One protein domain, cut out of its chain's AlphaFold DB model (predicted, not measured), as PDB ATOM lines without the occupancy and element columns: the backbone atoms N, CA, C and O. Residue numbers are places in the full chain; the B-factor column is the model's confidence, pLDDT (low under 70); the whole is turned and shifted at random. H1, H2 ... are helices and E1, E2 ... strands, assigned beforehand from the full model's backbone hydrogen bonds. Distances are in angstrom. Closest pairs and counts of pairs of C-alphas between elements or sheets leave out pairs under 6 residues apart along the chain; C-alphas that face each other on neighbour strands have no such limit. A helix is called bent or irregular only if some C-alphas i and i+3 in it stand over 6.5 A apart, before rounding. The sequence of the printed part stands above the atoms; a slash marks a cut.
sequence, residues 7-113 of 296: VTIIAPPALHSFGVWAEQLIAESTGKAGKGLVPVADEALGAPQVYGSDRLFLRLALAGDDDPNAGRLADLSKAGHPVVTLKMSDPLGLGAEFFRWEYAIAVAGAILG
ATOM      1  N   VAL A   7     186.611 142.092 186.333       97.81
ATOM      2  CA  VAL A   7     186.574 141.532 184.976       97.81
ATOM      3  C   VAL A   7     185.586 142.326 184.125       97.81
ATOM      4  O   VAL A   7     184.385 142.086 184.175       97.81
ATOM      5  N   THR A   8     186.083 143.287 183.348       97.69
ATOM      6  CA  THR A   8     185.271 144.060 182.400       97.69
ATOM      7  C   THR A   8     185.040 143.249 181.137       97.69
ATOM      8  O   THR A   8     186.005 142.849 180.487       97.69
ATOM      9  N   ILE A   9     183.780 143.031 180.773       96.50
ATOM     10  CA  ILE A   9     183.388 142.225 179.617       96.50
ATOM     11  C   ILE A   9     182.920 143.167 178.512       96.50
ATOM     12  O   ILE A   9     182.026 143.983 178.719       96.50
ATOM     13  N   ILE A  10     183.533 143.051 177.338       95.12
ATOM     14  CA  ILE A  10     183.197 143.826 176.148       95.12
ATOM     15  C   ILE A  10     182.705 142.838 175.101       95.12
ATOM     16  O   ILE A  10     183.502 142.129 174.484       95.12
ATOM     17  N   ALA A  11     181.386 142.774 174.943       90.94
ATOM     18  CA  ALA A  11     180.727 141.970 173.927       90.94
ATOM     19  C   ALA A  11     180.246 142.872 172.776       90.94
ATOM     20  O   ALA A  11     179.750 143.971 173.042       90.94
ATOM     21  N   PRO A  12     180.370 142.443 171.508       87.94
ATOM     22  CA  PRO A  12     179.755 143.154 170.396       87.94
ATOM     23  C   PRO A  12     178.221 143.097 170.515       87.94
ATOM     24  O   PRO A  12     177.701 142.188 171.171       87.94
ATOM     25  N   PRO A  13     177.474 144.004 169.856       86.69
ATOM     26  CA  PRO A  13     176.011 144.040 169.940       86.69
ATOM     27  C   PRO A  13     175.336 142.690 169.661       86.69
ATOM     28  O   PRO A  13     174.414 142.305 170.376       86.69
ATOM     29  N   ALA A  14     175.845 141.927 168.686       88.06
ATOM     30  CA  ALA A  14     175.334 140.600 168.338       88.06
ATOM     31  C   ALA A  14     175.456 139.569 169.478       88.06
ATOM     32  O   ALA A  14     174.695 138.606 169.523       88.06
ATOM     33  N   LEU A  15     176.394 139.773 170.410       88.81
ATOM     34  CA  LEU A  15     176.675 138.887 171.543       88.81
ATOM     35  C   LEU A  15     176.403 139.560 172.896       88.81
ATOM     36  O   LEU A  15     176.857 139.060 173.923       88.81
ATOM     37  N   HIS A  16     175.654 140.667 172.934       88.31
ATOM     38  CA  HIS A  16     175.374 141.415 174.166       88.31
ATOM     39  C   HIS A  16     174.864 140.510 175.305       88.31
ATOM     40  O   HIS A  16     175.387 140.534 176.418       88.31
ATOM     41  N   SER A  17     173.907 139.622 175.012       91.00
ATOM     42  CA  SER A  17     173.345 138.684 175.997       91.00
ATOM     43  C   SER A  17     174.374 137.711 176.586       91.00
ATOM     44  O   SER A  17     174.193 137.248 177.711       91.00
ATOM     45  N   PHE A  18     175.467 137.417 175.872       92.88
ATOM     46  CA  PHE A  18     176.555 136.605 176.416       92.88
ATOM     47  C   PHE A  18     177.293 137.342 177.540       92.88
ATOM     48  O   PHE A  18     177.679 136.712 178.520       92.88
ATOM     49  N   GLY A  19     177.446 138.668 177.450       91.62
ATOM     50  CA  GLY A  19     178.036 139.472 178.525       91.62
ATOM     51  C   GLY A  19     177.240 139.368 179.829       91.62
ATOM     52  O   GLY A  19     177.817 139.142 180.890       91.62
ATOM     53  N   VAL A  20     175.908 139.427 179.730       89.38
ATOM     54  CA  VAL A  20     174.992 139.248 180.871       89.38
ATOM     55  C   VAL A  20     175.051 137.819 181.427       89.38
ATOM     56  O   VAL A  20     175.033 137.623 182.642       89.38
ATOM     57  N   TRP A  21     175.158 136.810 180.558       95.06
ATOM     58  CA  TRP A  21     175.351 135.423 180.991       95.06
ATOM     59  C   TRP A  21     176.683 135.235 181.735       95.06
ATOM     60  O   TRP A  21     176.717 134.657 182.822       95.06
ATOM     61  N   ALA A  22     177.773 135.777 181.191       95.88
ATOM     62  CA  ALA A  22     179.100 135.697 181.786       95.88
ATOM     63  C   ALA A  22     179.184 136.452 183.124       95.88
ATOM     64  O   ALA A  22     179.866 135.993 184.042       95.88
ATOM     65  N   GLU A  23     178.460 137.570 183.271       94.94
ATOM     66  CA  GLU A  23     178.287 138.263 184.554       94.94
ATOM     67  C   GLU A  23     177.740 137.314 185.622       94.94
ATOM     68  O   GLU A  23     178.320 137.192 186.705       94.94
ATOM     69  N   GLN A  24     176.654 136.604 185.312       94.25
ATOM     70  CA  GLN A  24     176.077 135.648 186.246       94.25
ATOM     71  C   GLN A  24     177.050 134.514 186.565       94.25
ATOM     72  O   GLN A  24     177.303 134.251 187.742       94.25
ATOM     73  N   LEU A  25     177.644 133.899 185.536       96.44
ATOM     74  CA  LEU A  25     178.596 132.807 185.714       96.44
ATOM     75  C   LEU A  25     179.730 133.211 186.667       96.44
ATOM     76  O   LEU A  25     180.030 132.477 187.605       96.44
ATOM     77  N   ILE A  26     180.350 134.377 186.460       96.81
ATOM     78  CA  ILE A  26     181.466 134.837 187.292       96.81
ATOM     79  C   ILE A  26     181.005 135.116 188.725       96.81
ATOM     80  O   ILE A  26     181.622 134.628 189.678       96.81
ATOM     81  N   ALA A  27     179.962 135.930 188.894       95.12
ATOM     82  CA  ALA A  27     179.595 136.435 190.210       95.12
ATOM     83  C   ALA A  27     179.014 135.343 191.113       95.12
ATOM     84  O   ALA A  27     179.404 135.239 192.278       95.12
ATOM     85  N   GLU A  28     178.116 134.515 190.579       93.25
ATOM     86  CA  GLU A  28     177.453 133.452 191.336       93.25
ATOM     87  C   GLU A  28     178.448 132.347 191.720       93.25
ATOM     88  O   GLU A  28     178.496 131.901 192.870       93.25
ATOM     89  N   SER A  29     179.340 131.986 190.793       95.31
ATOM     90  CA  SER A  29     180.321 130.926 191.022       95.31
ATOM     91  C   SER A  29     181.434 131.341 191.981       95.31
ATOM     92  O   SER A  29     181.872 130.529 192.798       95.31
ATOM     93  N   THR A  30     181.925 132.582 191.891       95.62
ATOM     94  CA  THR A  30     183.147 132.986 192.613       95.62
ATOM     95  C   THR A  30     182.893 133.767 193.898       95.62
ATOM     96  O   THR A  30     183.757 133.787 194.770       95.62
ATOM     97  N   GLY A  31     181.727 134.398 194.034       94.69
ATOM     98  CA  GLY A  31     181.397 135.330 195.106       94.69
ATOM     99  C   GLY A  31     181.061 134.681 196.449       94.69
ATOM    100  O   GLY A  31     179.913 134.730 196.886       94.69
ATOM    101  N   LYS A  32     182.031 134.051 197.112       91.94
ATOM    102  CA  LYS A  32     181.816 133.273 198.343       91.94
ATOM    103  C   LYS A  32     183.057 133.228 199.229       91.94
ATOM    104  O   LYS A  32     184.181 133.403 198.764       91.94
ATOM    105  N   ALA A  33     182.841 132.978 200.522       91.62
ATOM    106  CA  ALA A  33     183.897 132.891 201.536       91.62
ATOM    107  C   ALA A  33     184.851 134.109 201.562       91.62
ATOM    108  O   ALA A  33     186.057 133.963 201.765       91.62
ATOM    109  N   GLY A  34     184.325 135.316 201.320       94.38
ATOM    110  CA  GLY A  34     185.106 136.556 201.287       94.38
ATOM    111  C   GLY A  34     185.991 136.712 200.045       94.38
ATOM    112  O   GLY A  34     186.840 137.601 200.013       94.38
ATOM    113  N   LYS A  35     185.818 135.857 199.032       94.81
ATOM    114  CA  LYS A  35     186.577 135.834 197.775       94.81
ATOM    115  C   LYS A  35     185.630 135.999 196.594       94.81
ATOM    116  O   LYS A  35     184.426 135.809 196.727       94.81
ATOM    117  N   GLY A  36     186.171 136.374 195.443       94.81
ATOM    118  CA  GLY A  36     185.395 136.453 194.214       94.81
ATOM    119  C   GLY A  36     186.002 137.383 193.186       94.81
ATOM    120  O   GLY A  36     186.876 138.191 193.494       94.81
ATOM    121  N   LEU A  37     185.518 137.234 191.962       97.00
ATOM    122  CA  LEU A  37     185.762 138.137 190.852       97.00
ATOM    123  C   LEU A  37     184.519 139.008 190.667       97.00
ATOM    124  O   LEU A  37     183.394 138.524 190.782       97.00
ATOM    125  N   VAL A  38     184.720 140.288 190.372       97.62
ATOM    126  CA  VAL A  38     183.641 141.237 190.097       97.62
ATOM    127  C   VAL A  38     183.489 141.366 188.584       97.62
ATOM    128  O   VAL A  38     184.335 142.003 187.952       97.62
ATOM    129  N   PRO A  39     182.450 140.777 187.974       97.44
ATOM    130  CA  PRO A  39     182.159 141.026 186.575       97.44
ATOM    131  C   PRO A  39     181.616 142.443 186.398       97.44
ATOM    132  O   PRO A  39     180.815 142.928 187.196       97.44
ATOM    133  N   VAL A  40     182.059 143.102 185.335       96.88
ATOM    134  CA  VAL A  40     181.580 144.418 184.923       96.88
ATOM    135  C   VAL A  40     181.100 144.307 183.484       96.88
ATOM    136  O   VAL A  40     181.896 144.375 182.547       96.88
ATOM    137  N   ALA A  41     179.794 144.106 183.328       92.69
ATOM    138  CA  ALA A  41     179.110 144.145 182.044       92.69
ATOM    139  C   ALA A  41     178.548 145.551 181.762       92.69
ATOM    140  O   ALA A  41     178.335 146.365 182.676       92.69
ATOM    141  N   ASP A  42     178.354 145.836 180.475       90.00
ATOM    142  CA  ASP A  42     177.650 147.010 179.942       90.00
ATOM    143  C   ASP A  42     178.177 148.371 180.438       90.00
ATOM    144  O   ASP A  42     177.468 149.375 180.464       90.00
ATOM    145  N   GLU A  43     179.446 148.431 180.855       94.00
ATOM    146  CA  GLU A  43     180.133 149.681 181.187       94.00
ATOM    147  C   GLU A  43     180.790 150.250 179.926       94.00
ATOM    148  O   GLU A  43     181.781 149.706 179.437       94.00
ATOM    149  N   ALA A  44     180.275 151.365 179.403       94.19
ATOM    150  CA  ALA A  44     180.880 152.030 178.250       94.19
ATOM    151  C   ALA A  44     182.345 152.395 178.533       94.19
ATOM    152  O   ALA A  44     182.638 152.975 179.577       94.19
ATOM    153  N   LEU A  45     183.276 152.102 177.619       96.38
ATOM    154  CA  LEU A  45     184.697 152.336 177.879       96.38
ATOM    155  C   LEU A  45     185.052 153.834 177.948       96.38
ATOM    156  O   LEU A  45     184.681 154.622 177.077       96.38
ATOM    157  N   GLY A  46     185.804 154.214 178.981       96.00
ATOM    158  CA  GLY A  46     186.412 155.531 179.148       96.00
ATOM    159  C   GLY A  46     187.876 155.561 178.704       96.00
ATOM    160  O   GLY A  46     188.416 154.578 178.196       96.00
ATOM    161  N   ALA A  47     188.529 156.701 178.912       97.19
ATOM    162  CA  ALA A  47     189.968 156.837 178.701       97.19
ATOM    163  C   ALA A  47     190.767 156.195 179.862       97.19
ATOM    164  O   ALA A  47     190.236 156.065 180.965       97.19
ATOM    165  N   PRO A  48     192.038 155.800 179.679       98.00
ATOM    166  CA  PRO A  48     192.754 154.999 180.679       98.00
ATOM    167  C   PRO A  48     192.797 155.583 182.101       98.00
ATOM    168  O   PRO A  48     192.706 154.853 183.082       98.00
ATOM    169  N   GLN A  49     192.853 156.909 182.232       97.62
ATOM    170  CA  GLN A  49     192.942 157.617 183.511       97.62
ATOM    171  C   GLN A  49     191.719 157.468 184.430       97.62
ATOM    172  O   GLN A  49     191.810 157.831 185.604       97.62
ATOM    173  N   VAL A  50     190.584 156.974 183.920       97.44
ATOM    174  CA  VAL A  50     189.377 156.743 184.733       97.44
ATOM    175  C   VAL A  50     189.321 155.343 185.351       97.44
ATOM    176  O   VAL A  50     188.354 155.010 186.030       97.44
ATOM    177  N   TYR A  51     190.349 154.514 185.146       97.81
ATOM    178  CA  TYR A  51     190.394 153.142 185.648       97.81
ATOM    179  C   TYR A  51     191.457 152.945 186.732       97.81
ATOM    180  O   TYR A  51     192.567 153.471 186.653       97.81
ATOM    181  N   GLY A  52     191.125 152.126 187.731       95.62
ATOM    182  CA  GLY A  52     192.086 151.560 188.672       95.62
ATOM    183  C   GLY A  52     192.945 150.454 188.046       95.62
ATOM    184  O   GLY A  52     192.664 149.930 186.963       95.62
ATOM    185  N   SER A  53     194.008 150.053 188.748       95.25
ATOM    186  CA  SER A  53     194.910 148.971 188.322       95.25
ATOM    187  C   SER A  53     194.333 147.561 188.521       95.25
ATOM    188  O   SER A  53     195.016 146.579 188.236       95.25
ATOM    189  N   ASP A  54     193.093 147.451 188.997       96.81
ATOM    190  CA  ASP A  54     192.378 146.220 189.353       96.81
ATOM    191  C   ASP A  54     191.548 145.621 188.201       96.81
ATOM    192  O   ASP A  54     190.983 144.531 188.328       96.81
ATOM    193  N   ARG A  55     191.506 146.302 187.050       96.94
ATOM    194  CA  ARG A  55     190.778 145.860 185.855       96.94
ATOM    195  C   ARG A  55     191.519 144.786 185.057       96.94
ATOM    196  O   ARG A  55     192.731 144.876 184.833       96.94
ATOM    197  N   LEU A  56     190.747 143.835 184.544       97.38
ATOM    198  CA  LEU A  56     191.037 142.985 183.395       97.38
ATOM    199  C   LEU A  56     189.956 143.237 182.343       97.38
ATOM    200  O   LEU A  56     188.777 143.101 182.652       97.38
ATOM    201  N   PHE A  57     190.340 143.587 181.118       97.88
ATOM    202  CA  PHE A  57     189.394 143.794 180.022       97.88
ATOM    203  C   PHE A  57     189.363 142.549 179.132       97.88
ATOM    204  O   PHE A  57     190.370 142.190 178.522       97.88
ATOM    205  N   LEU A  58     188.213 141.882 179.070       96.81
ATOM    206  CA  LEU A  58     187.950 140.726 178.221       96.81
ATOM    207  C   LEU A  58     187.063 141.154 177.053       96.81
ATOM    208  O   LEU A  58     185.898 141.495 177.239       96.81
ATOM    209  N   ARG A  59     187.620 141.131 175.846       95.31
ATOM    210  CA  ARG A  59     186.929 141.469 174.602       95.31
ATOM    211  C   ARG A  59     186.526 140.195 173.870       95.31
ATOM    212  O   ARG A  59     187.398 139.400 173.529       95.31
ATOM    213  N   LEU A  60     185.243 140.038 173.568       93.56
ATOM    214  CA  LEU A  60     184.766 139.087 172.562       93.56
ATOM    215  C   LEU A  60     184.832 139.776 171.198       93.56
ATOM    216  O   LEU A  60     184.391 140.913 171.060       93.56
ATOM    217  N   ALA A  61     185.409 139.119 170.198       92.44
ATOM    218  CA  ALA A  61     185.518 139.664 168.848       92.44
ATOM    219  C   ALA A  61     185.004 138.639 167.839       92.44
ATOM    220  O   ALA A  61     185.623 137.591 167.668       92.44
ATOM    221  N   LEU A  62     183.898 138.954 167.170       90.69
ATOM    222  CA  LEU A  62     183.349 138.160 166.078       90.69
ATOM    223  C   LEU A  62     183.902 138.674 164.742       90.69
ATOM    224  O   LEU A  62     184.013 139.883 164.531       90.69
ATOM    225  N   ALA A  63     184.305 137.775 163.846       89.38
ATOM    226  CA  ALA A  63     184.815 138.172 162.540       89.38
ATOM    227  C   ALA A  63     183.745 138.931 161.736       89.38
ATOM    228  O   ALA A  63     182.600 138.500 161.653       89.38
ATOM    229  N   GLY A  64     184.142 140.048 161.123       85.00
ATOM    230  CA  GLY A  64     183.243 140.903 160.343       85.00
ATOM    231  C   GLY A  64     182.492 141.962 161.155       85.00
ATOM    232  O   GLY A  64     181.943 142.873 160.543       85.00
ATOM    233  N   ASP A  65     182.519 141.903 162.491       83.44
ATOM    234  CA  ASP A  65     181.945 142.960 163.330       83.44
ATOM    235  C   ASP A  65     182.859 144.191 163.362       83.44
ATOM    236  O   ASP A  65     184.061 144.095 163.641       83.44
ATOM    237  N   ASP A  66     182.271 145.366 163.129       81.69
ATOM    238  CA  ASP A  66     182.910 146.641 163.439       81.69
ATOM    239  C   ASP A  66     182.785 146.899 164.943       81.69
ATOM    240  O   ASP A  66     181.684 147.061 165.478       81.69
ATOM    241  N   ASP A  67     183.914 146.871 165.650       83.44
ATOM    242  CA  ASP A  67     183.936 147.057 167.095       83.44
ATOM    243  C   ASP A  67     184.232 148.524 167.443       83.44
ATOM    244  O   ASP A  67     185.400 148.941 167.407       83.44
ATOM    245  N   PRO A  68     183.223 149.298 167.888       86.31
ATOM    246  CA  PRO A  68     183.402 150.707 168.232       86.31
ATOM    247  C   PRO A  68     184.338 150.922 169.435       86.31
ATOM    248  O   PRO A  68     184.741 152.053 169.724       86.31
ATOM    249  N   ASN A  69     184.698 149.859 170.162       90.44
ATOM    250  CA  ASN A  69     185.603 149.907 171.304       90.44
ATOM    251  C   ASN A  69     187.064 149.602 170.950       90.44
ATOM    252  O   ASN A  69     187.927 149.773 171.814       90.44
ATOM    253  N   ALA A  70     187.380 149.201 169.712       89.56
ATOM    254  CA  ALA A  70     188.725 148.761 169.333       89.56
ATOM    255  C   ALA A  70     189.815 149.807 169.639       89.56
ATOM    256  O   ALA A  70     190.843 149.472 170.231       89.56
ATOM    257  N   GLY A  71     189.571 151.081 169.305       93.12
ATOM    258  CA  GLY A  71     190.498 152.179 169.604       93.12
ATOM    259  C   GLY A  71     190.706 152.386 171.108       93.12
ATOM    260  O   GLY A  71     191.841 152.420 171.578       93.12
ATOM    261  N   ARG A  72     189.615 152.416 171.886       95.81
ATOM    262  CA  ARG A  72     189.668 152.574 173.351       95.81
ATOM    263  C   ARG A  72     190.416 151.425 174.026       95.81
ATOM    264  O   ARG A  72     191.206 151.652 174.937       95.81
ATOM    265  N   LEU A  73     190.205 150.193 173.568       96.12
ATOM    266  CA  LEU A  73     190.919 149.015 174.067       96.12
ATOM    267  C   LEU A  73     192.417 149.070 173.745       96.12
ATOM    268  O   LEU A  73     193.234 148.693 174.584       96.12
ATOM    269  N   ALA A  74     192.798 149.582 172.570       96.00
ATOM    270  CA  ALA A  74     194.203 149.801 172.240       96.00
ATOM    271  C   ALA A  74     194.850 150.840 173.172       96.00
ATOM    272  O   ALA A  74     195.964 150.620 173.648       96.00
ATOM    273  N   ASP A  75     194.149 151.932 173.482       97.81
ATOM    274  CA  ASP A  75     194.639 152.957 174.411       97.81
ATOM    275  C   ASP A  75     194.768 152.420 175.845       97.81
ATOM    276  O   ASP A  75     195.778 152.663 176.508       97.81
ATOM    277  N   LEU A  76     193.807 151.610 176.302       98.00
ATOM    278  CA  LEU A  76     193.881 150.908 177.589       98.00
ATOM    279  C   LEU A  76     195.083 149.961 177.657       98.00
ATOM    280  O   LEU A  76     195.807 149.954 178.654       98.00
ATOM    281  N   SER A  77     195.332 149.202 176.586       97.62
ATOM    282  CA  SER A  77     196.488 148.308 176.506       97.62
ATOM    283  C   SER A  77     197.811 149.074 176.541       97.62
ATOM    284  O   SER A  77     198.723 148.663 177.257       97.62
ATOM    285  N   LYS A  78     197.925 150.194 175.812       98.00
ATOM    286  CA  LYS A  78     199.120 151.060 175.831       98.00
ATOM    287  C   LYS A  78     199.372 151.665 177.211       98.00
ATOM    288  O   LYS A  78     200.522 151.829 177.600       98.00
ATOM    289  N   ALA A  79     198.309 151.957 177.957       97.06
ATOM    290  CA  ALA A  79     198.386 152.444 179.331       97.06
ATOM    291  C   ALA A  79     198.689 151.343 180.372       97.06
ATOM    292  O   ALA A  79     198.776 151.638 181.562       97.06
ATOM    293  N   GLY A  80     198.858 150.081 179.956       96.25
ATOM    294  CA  GLY A  80     199.244 148.973 180.837       96.25
ATOM    295  C   GLY A  80     198.080 148.205 181.473       96.25
ATOM    296  O   GLY A  80     198.302 147.357 182.347       96.25
ATOM    297  N   HIS A  81     196.836 148.450 181.051       97.06
ATOM    298  CA  HIS A  81     195.729 147.565 181.406       97.06
ATOM    299  C   HIS A  81     195.770 146.294 180.539       97.06
ATOM    300  O   HIS A  81     195.940 146.385 179.326       97.06
ATOM    301  N   PRO A  82     195.590 145.095 181.114       97.12
ATOM    302  CA  PRO A  82     195.551 143.865 180.356       97.12
ATOM    303  C   PRO A  82     194.238 143.802 179.596       97.12
ATOM    304  O   PRO A  82     193.148 143.867 180.175       97.12
ATOM    305  N   VAL A  83     194.381 143.649 178.288       97.56
ATOM    306  CA  VAL A  83     193.288 143.443 177.353       97.56
ATOM    307  C   VAL A  83     193.479 142.066 176.737       97.56
ATOM    308  O   VAL A  83     194.466 141.818 176.047       97.56
ATOM    309  N   VAL A  84     192.541 141.161 176.989       96.56
ATOM    310  CA  VAL A  84     192.514 139.828 176.383       96.56
ATOM    311  C   VAL A  84     191.405 139.820 175.348       96.56
ATOM    312  O   VAL A  84     190.270 140.174 175.650       96.56
ATOM    313  N   THR A  85     191.730 139.428 174.117       95.25
ATOM    314  CA  THR A  85     190.742 139.295 173.040       95.25
ATOM    315  C   THR A  85     190.486 137.825 172.746       95.25
ATOM    316  O   THR A  85     191.401 137.103 172.350       95.25
ATOM    317  N   LEU A  86     189.235 137.409 172.896       94.75
ATOM    318  CA  LEU A  86     188.722 136.099 172.526       94.75
ATOM    319  C   LEU A  86     188.086 136.232 171.141       94.75
ATOM    320  O   LEU A  86     187.050 136.877 170.977       94.75
ATOM    321  N   LYS A  87     188.771 135.701 170.128       93.75
ATOM    322  CA  LYS A  87     188.352 135.812 168.728       93.75
ATOM    323  C   LYS A  87     187.479 134.625 168.340       93.75
ATOM    324  O   LYS A  87     187.857 133.483 168.582       93.75
ATOM    325  N   MET A  88     186.374 134.915 167.670       93.38
ATOM    326  CA  MET A  88     185.449 133.959 167.080       93.38
ATOM    327  C   MET A  88     185.397 134.194 165.570       93.38
ATOM    328  O   MET A  88     185.193 135.322 165.121       93.38
ATOM    329  N   SER A  89     185.598 133.140 164.782       91.81
ATOM    330  CA  SER A  89     185.505 133.194 163.315       91.81
ATOM    331  C   SER A  89     184.073 133.379 162.822       91.81
ATOM    332  O   SER A  89     183.861 133.962 161.767       91.81
ATOM    333  N   ASP A  90     183.107 132.868 163.578       91.38
ATOM    334  CA  ASP A  90     181.693 132.833 163.229       91.38
ATOM    335  C   ASP A  90     180.841 132.599 164.499       91.38
ATOM    336  O   ASP A  90     181.386 132.253 165.559       91.38
ATOM    337  N   PRO A  91     179.507 132.782 164.428       89.56
ATOM    338  CA  PRO A  91     178.630 132.631 165.588       89.56
ATOM    339  C   PRO A  91     178.592 131.225 166.209       89.56
ATOM    340  O   PRO A  91     178.272 131.114 167.392       89.56
ATOM    341  N   LEU A  92     178.937 130.152 165.481       91.81
ATOM    342  CA  LEU A  92     178.970 128.795 166.053       91.81
ATOM    343  C   LEU A  92     180.095 128.648 167.083       91.81
ATOM    344  O   LEU A  92     179.986 127.836 168.007       91.81
ATOM    345  N   GLY A  93     181.126 129.493 166.999       92.81
ATOM    346  CA  GLY A  93     182.172 129.604 168.015       92.81
ATOM    347  C   GLY A  93     181.647 129.948 169.414       92.81
ATOM    348  O   GLY A  93     182.346 129.704 170.396       92.81
ATOM    349  N   LEU A  94     180.410 130.447 169.539       93.25
ATOM    350  CA  LEU A  94     179.812 130.809 170.825       93.25
ATOM    351  C   LEU A  94     179.736 129.609 171.778       93.25
ATOM    352  O   LEU A  94     179.974 129.757 172.974       93.25
ATOM    353  N   GLY A  95     179.482 128.404 171.251       94.88
ATOM    354  CA  GLY A  95     179.485 127.170 172.043       94.88
ATOM    355  C   GLY A  95     180.840 126.887 172.701       94.88
ATOM    356  O   GLY A  95     180.899 126.461 173.853       94.88
ATOM    357  N   ALA A  96     181.938 127.186 172.003       95.06
ATOM    358  CA  ALA A  96     183.281 127.049 172.558       95.06
ATOM    359  C   ALA A  96     183.562 128.097 173.647       95.06
ATOM    360  O   ALA A  96     184.285 127.802 174.600       95.06
ATOM    361  N   GLU A  97     182.985 129.298 173.537       95.69
ATOM    362  CA  GLU A  97     183.086 130.310 174.589       95.69
ATOM    363  C   GLU A  97     182.320 129.893 175.848       95.69
ATOM    364  O   GLU A  97     182.892 129.974 176.928       95.69
ATOM    365  N   PHE A  98     181.104 129.348 175.744       96.81
ATOM    366  CA  PHE A  98     180.399 128.808 176.919       96.81
ATOM    367  C   PHE A  98     181.282 127.828 177.709       96.81
ATOM    368  O   PHE A  98     181.573 128.063 178.884       96.81
ATOM    369  N   PHE A  99     181.832 126.815 177.030       97.44
ATOM    370  CA  PHE A  99     182.717 125.835 177.664       97.44
ATOM    371  C   PHE A  99     183.999 126.464 178.231       97.44
ATOM    372  O   PHE A  99     184.412 126.152 179.349       97.44
ATOM    373  N   ARG A 100     184.651 127.364 177.479       97.00
ATOM    374  CA  ARG A 100     185.886 128.025 177.929       97.00
ATOM    375  C   ARG A 100     185.656 128.804 179.217       97.00
ATOM    376  O   ARG A 100     186.492 128.734 180.115       97.00
ATOM    377  N   TRP A 101     184.565 129.559 179.290       97.62
ATOM    378  CA  TRP A 101     184.253 130.385 180.448       97.62
ATOM    379  C   TRP A 101     183.887 129.520 181.656       97.62
ATOM    380  O   TRP A 101     184.442 129.737 182.729       97.62
ATOM    381  N   GLU A 102     183.061 128.485 181.486       97.88
ATOM    382  CA  GLU A 102     182.746 127.520 182.553       97.88
ATOM    383  C   GLU A 102     184.012 126.847 183.105       97.88
ATOM    384  O   GLU A 102     184.243 126.823 184.319       97.88
ATOM    385  N   TYR A 103     184.892 126.376 182.217       97.94
ATOM    386  CA  TYR A 103     186.160 125.764 182.603       97.94
ATOM    387  C   TYR A 103     187.094 126.759 183.307       97.94
ATOM    388  O   TYR A 103     187.673 126.446 184.349       97.94
ATOM    389  N   ALA A 104     187.220 127.982 182.783       96.94
ATOM    390  CA  ALA A 104     188.031 129.030 183.396       96.94
ATOM    391  C   ALA A 104     187.548 129.370 184.812       96.94
ATOM    392  O   ALA A 104     188.371 129.614 185.697       96.94
ATOM    393  N   ILE A 105     186.236 129.338 185.052       97.00
ATOM    394  CA  ILE A 105     185.652 129.577 186.371       97.00
ATOM    395  C   ILE A 105     185.909 128.418 187.328       97.00
ATOM    396  O   ILE A 105     186.267 128.677 188.476       97.00
ATOM    397  N   ALA A 106     185.853 127.166 186.869       96.94
ATOM    398  CA  ALA A 106     186.279 126.023 187.678       96.94
ATOM    399  C   ALA A 106     187.754 126.134 188.106       96.94
ATOM    400  O   ALA A 106     188.080 125.953 189.283       96.94
ATOM    401  N   VAL A 107     188.639 126.521 187.182       97.31
ATOM    402  CA  VAL A 107     190.061 126.757 187.478       97.31
ATOM    403  C   VAL A 107     190.243 127.929 188.447       97.31
ATOM    404  O   VAL A 107     190.980 127.809 189.427       97.31
ATOM    405  N   ALA A 108     189.552 129.051 188.226       95.62
ATOM    406  CA  ALA A 108     189.589 130.196 189.133       95.62
ATOM    407  C   ALA A 108     189.101 129.811 190.538       95.62
ATOM    408  O   ALA A 108     189.725 130.195 191.524       95.62
ATOM    409  N   GLY A 109     188.046 129.000 190.632       95.31
ATOM    410  CA  GLY A 109     187.534 128.433 191.876       95.31
ATOM    411  C   GLY A 109     188.573 127.626 192.643       95.31
ATOM    412  O   GLY A 109     188.784 127.863 193.833       95.31
ATOM    413  N   ALA A 110     189.283 126.733 191.950       96.06
ATOM    414  CA  ALA A 110     190.364 125.943 192.535       96.06
ATOM    415  C   ALA A 110     191.509 126.830 193.054       96.06
ATOM    416  O   ALA A 110     191.962 126.653 194.183       96.06
ATOM    417  N   ILE A 111     191.925 127.839 192.277       95.12
ATOM    418  CA  ILE A 111     192.958 128.812 192.678       95.12
ATOM    419  C   ILE A 111     192.505 129.634 193.894       95.12
ATOM    420  O   ILE A 111     193.297 129.930 194.788       95.12
ATOM    421  N   LEU A 112     191.230 130.017 193.930       93.62
ATOM    422  CA  LEU A 112     190.631 130.751 195.038       93.62
ATOM    423  C   LEU A 112     190.367 129.857 196.253       93.62
ATOM    424  O   LEU A 112     190.151 130.392 197.338       93.62
ATOM    425  N   GLY A 113     190.401 128.531 196.121       94.88
ATOM    426  CA  GLY A 113     190.043 127.599 197.188       94.88
ATOM    427  C   GLY A 113     188.578 127.741 197.607       94.88
ATOM    428  O   GLY A 113     188.292 127.873 198.796       94.88
TER     429      GLY A 113
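AT A GLANCE: This is residues 7 to 113 of the 296 residues of an uncharacterized protein of Chloroflexi bacterium (UniProt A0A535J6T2). Look first for a twisted, all-parallel sheet of four strands, with H1 along one face and the short H2 on the opposite face. The longest helix, H3, runs side by side with H1 and reaches the sheet with its residues 91 to 97. The 107 printed residues have the order E1 H1 E2 E3 H2 E4 H3; the sheet's order is E2 E1 E3 E4. The class is mixed, compact with a radius of gyration of the C-alphas of 14.0 A, and flat, spanning 39 by 36 by 18 A.

IN THESE COORDINATES: Find C-alpha 7 at (186.574, 141.532, 184.976), where E1, residues 7 to 10, begins. Beside it are E2, residues 38 to 40, and E3, residues 55 to 62, 22.5 A long; E4 takes residues 83 to 88, 16.0 A. H1 is residues 13 to 30, 26.2 A, irregular with C-alphas 14 and 17 8.1 A apart; H2 is residues 70 to 78. H3, residues 91 to 112, runs 31.9 A to C-alpha 112 at (190.631, 130.751, 195.038).

HOW THE PARTS SIT: Within hydrogen-bond range are N 7 and O 38 for E2 and E1, N 8 and O 56 for E1 and E3, and N 84 and O 57 for E3 and E4, each 2.8 A. E1, H1, E2 and E3, H2, E4 are strand-helix-strand units, parallel neighbours joined through a helix, with right-handed crossovers. H1 is over E2 at a height over the sheet of 6.7 A; their closest C-alphas, Glu 23 and Pro 39, are 5.2 A apart. H1, with residues 22 to 30 alone, touches H3 at a shallow tilt of 20 degrees, the same way; the closest C-alphas, Thr 30 and Gly 109, are 6.4 A apart. H2 and H3 are apart. Every O i to N i+4 pair is within range in H2, 10 of 14 in H1 and 16 of 18 in H3.

THE WHOLE: The farthest C-alphas, Ala 33 and Gly 64, are 42.0 A apart. The printed part has no cut, its one long link is residues 41 to 54, and no printed residue is under 70 in pLDDT.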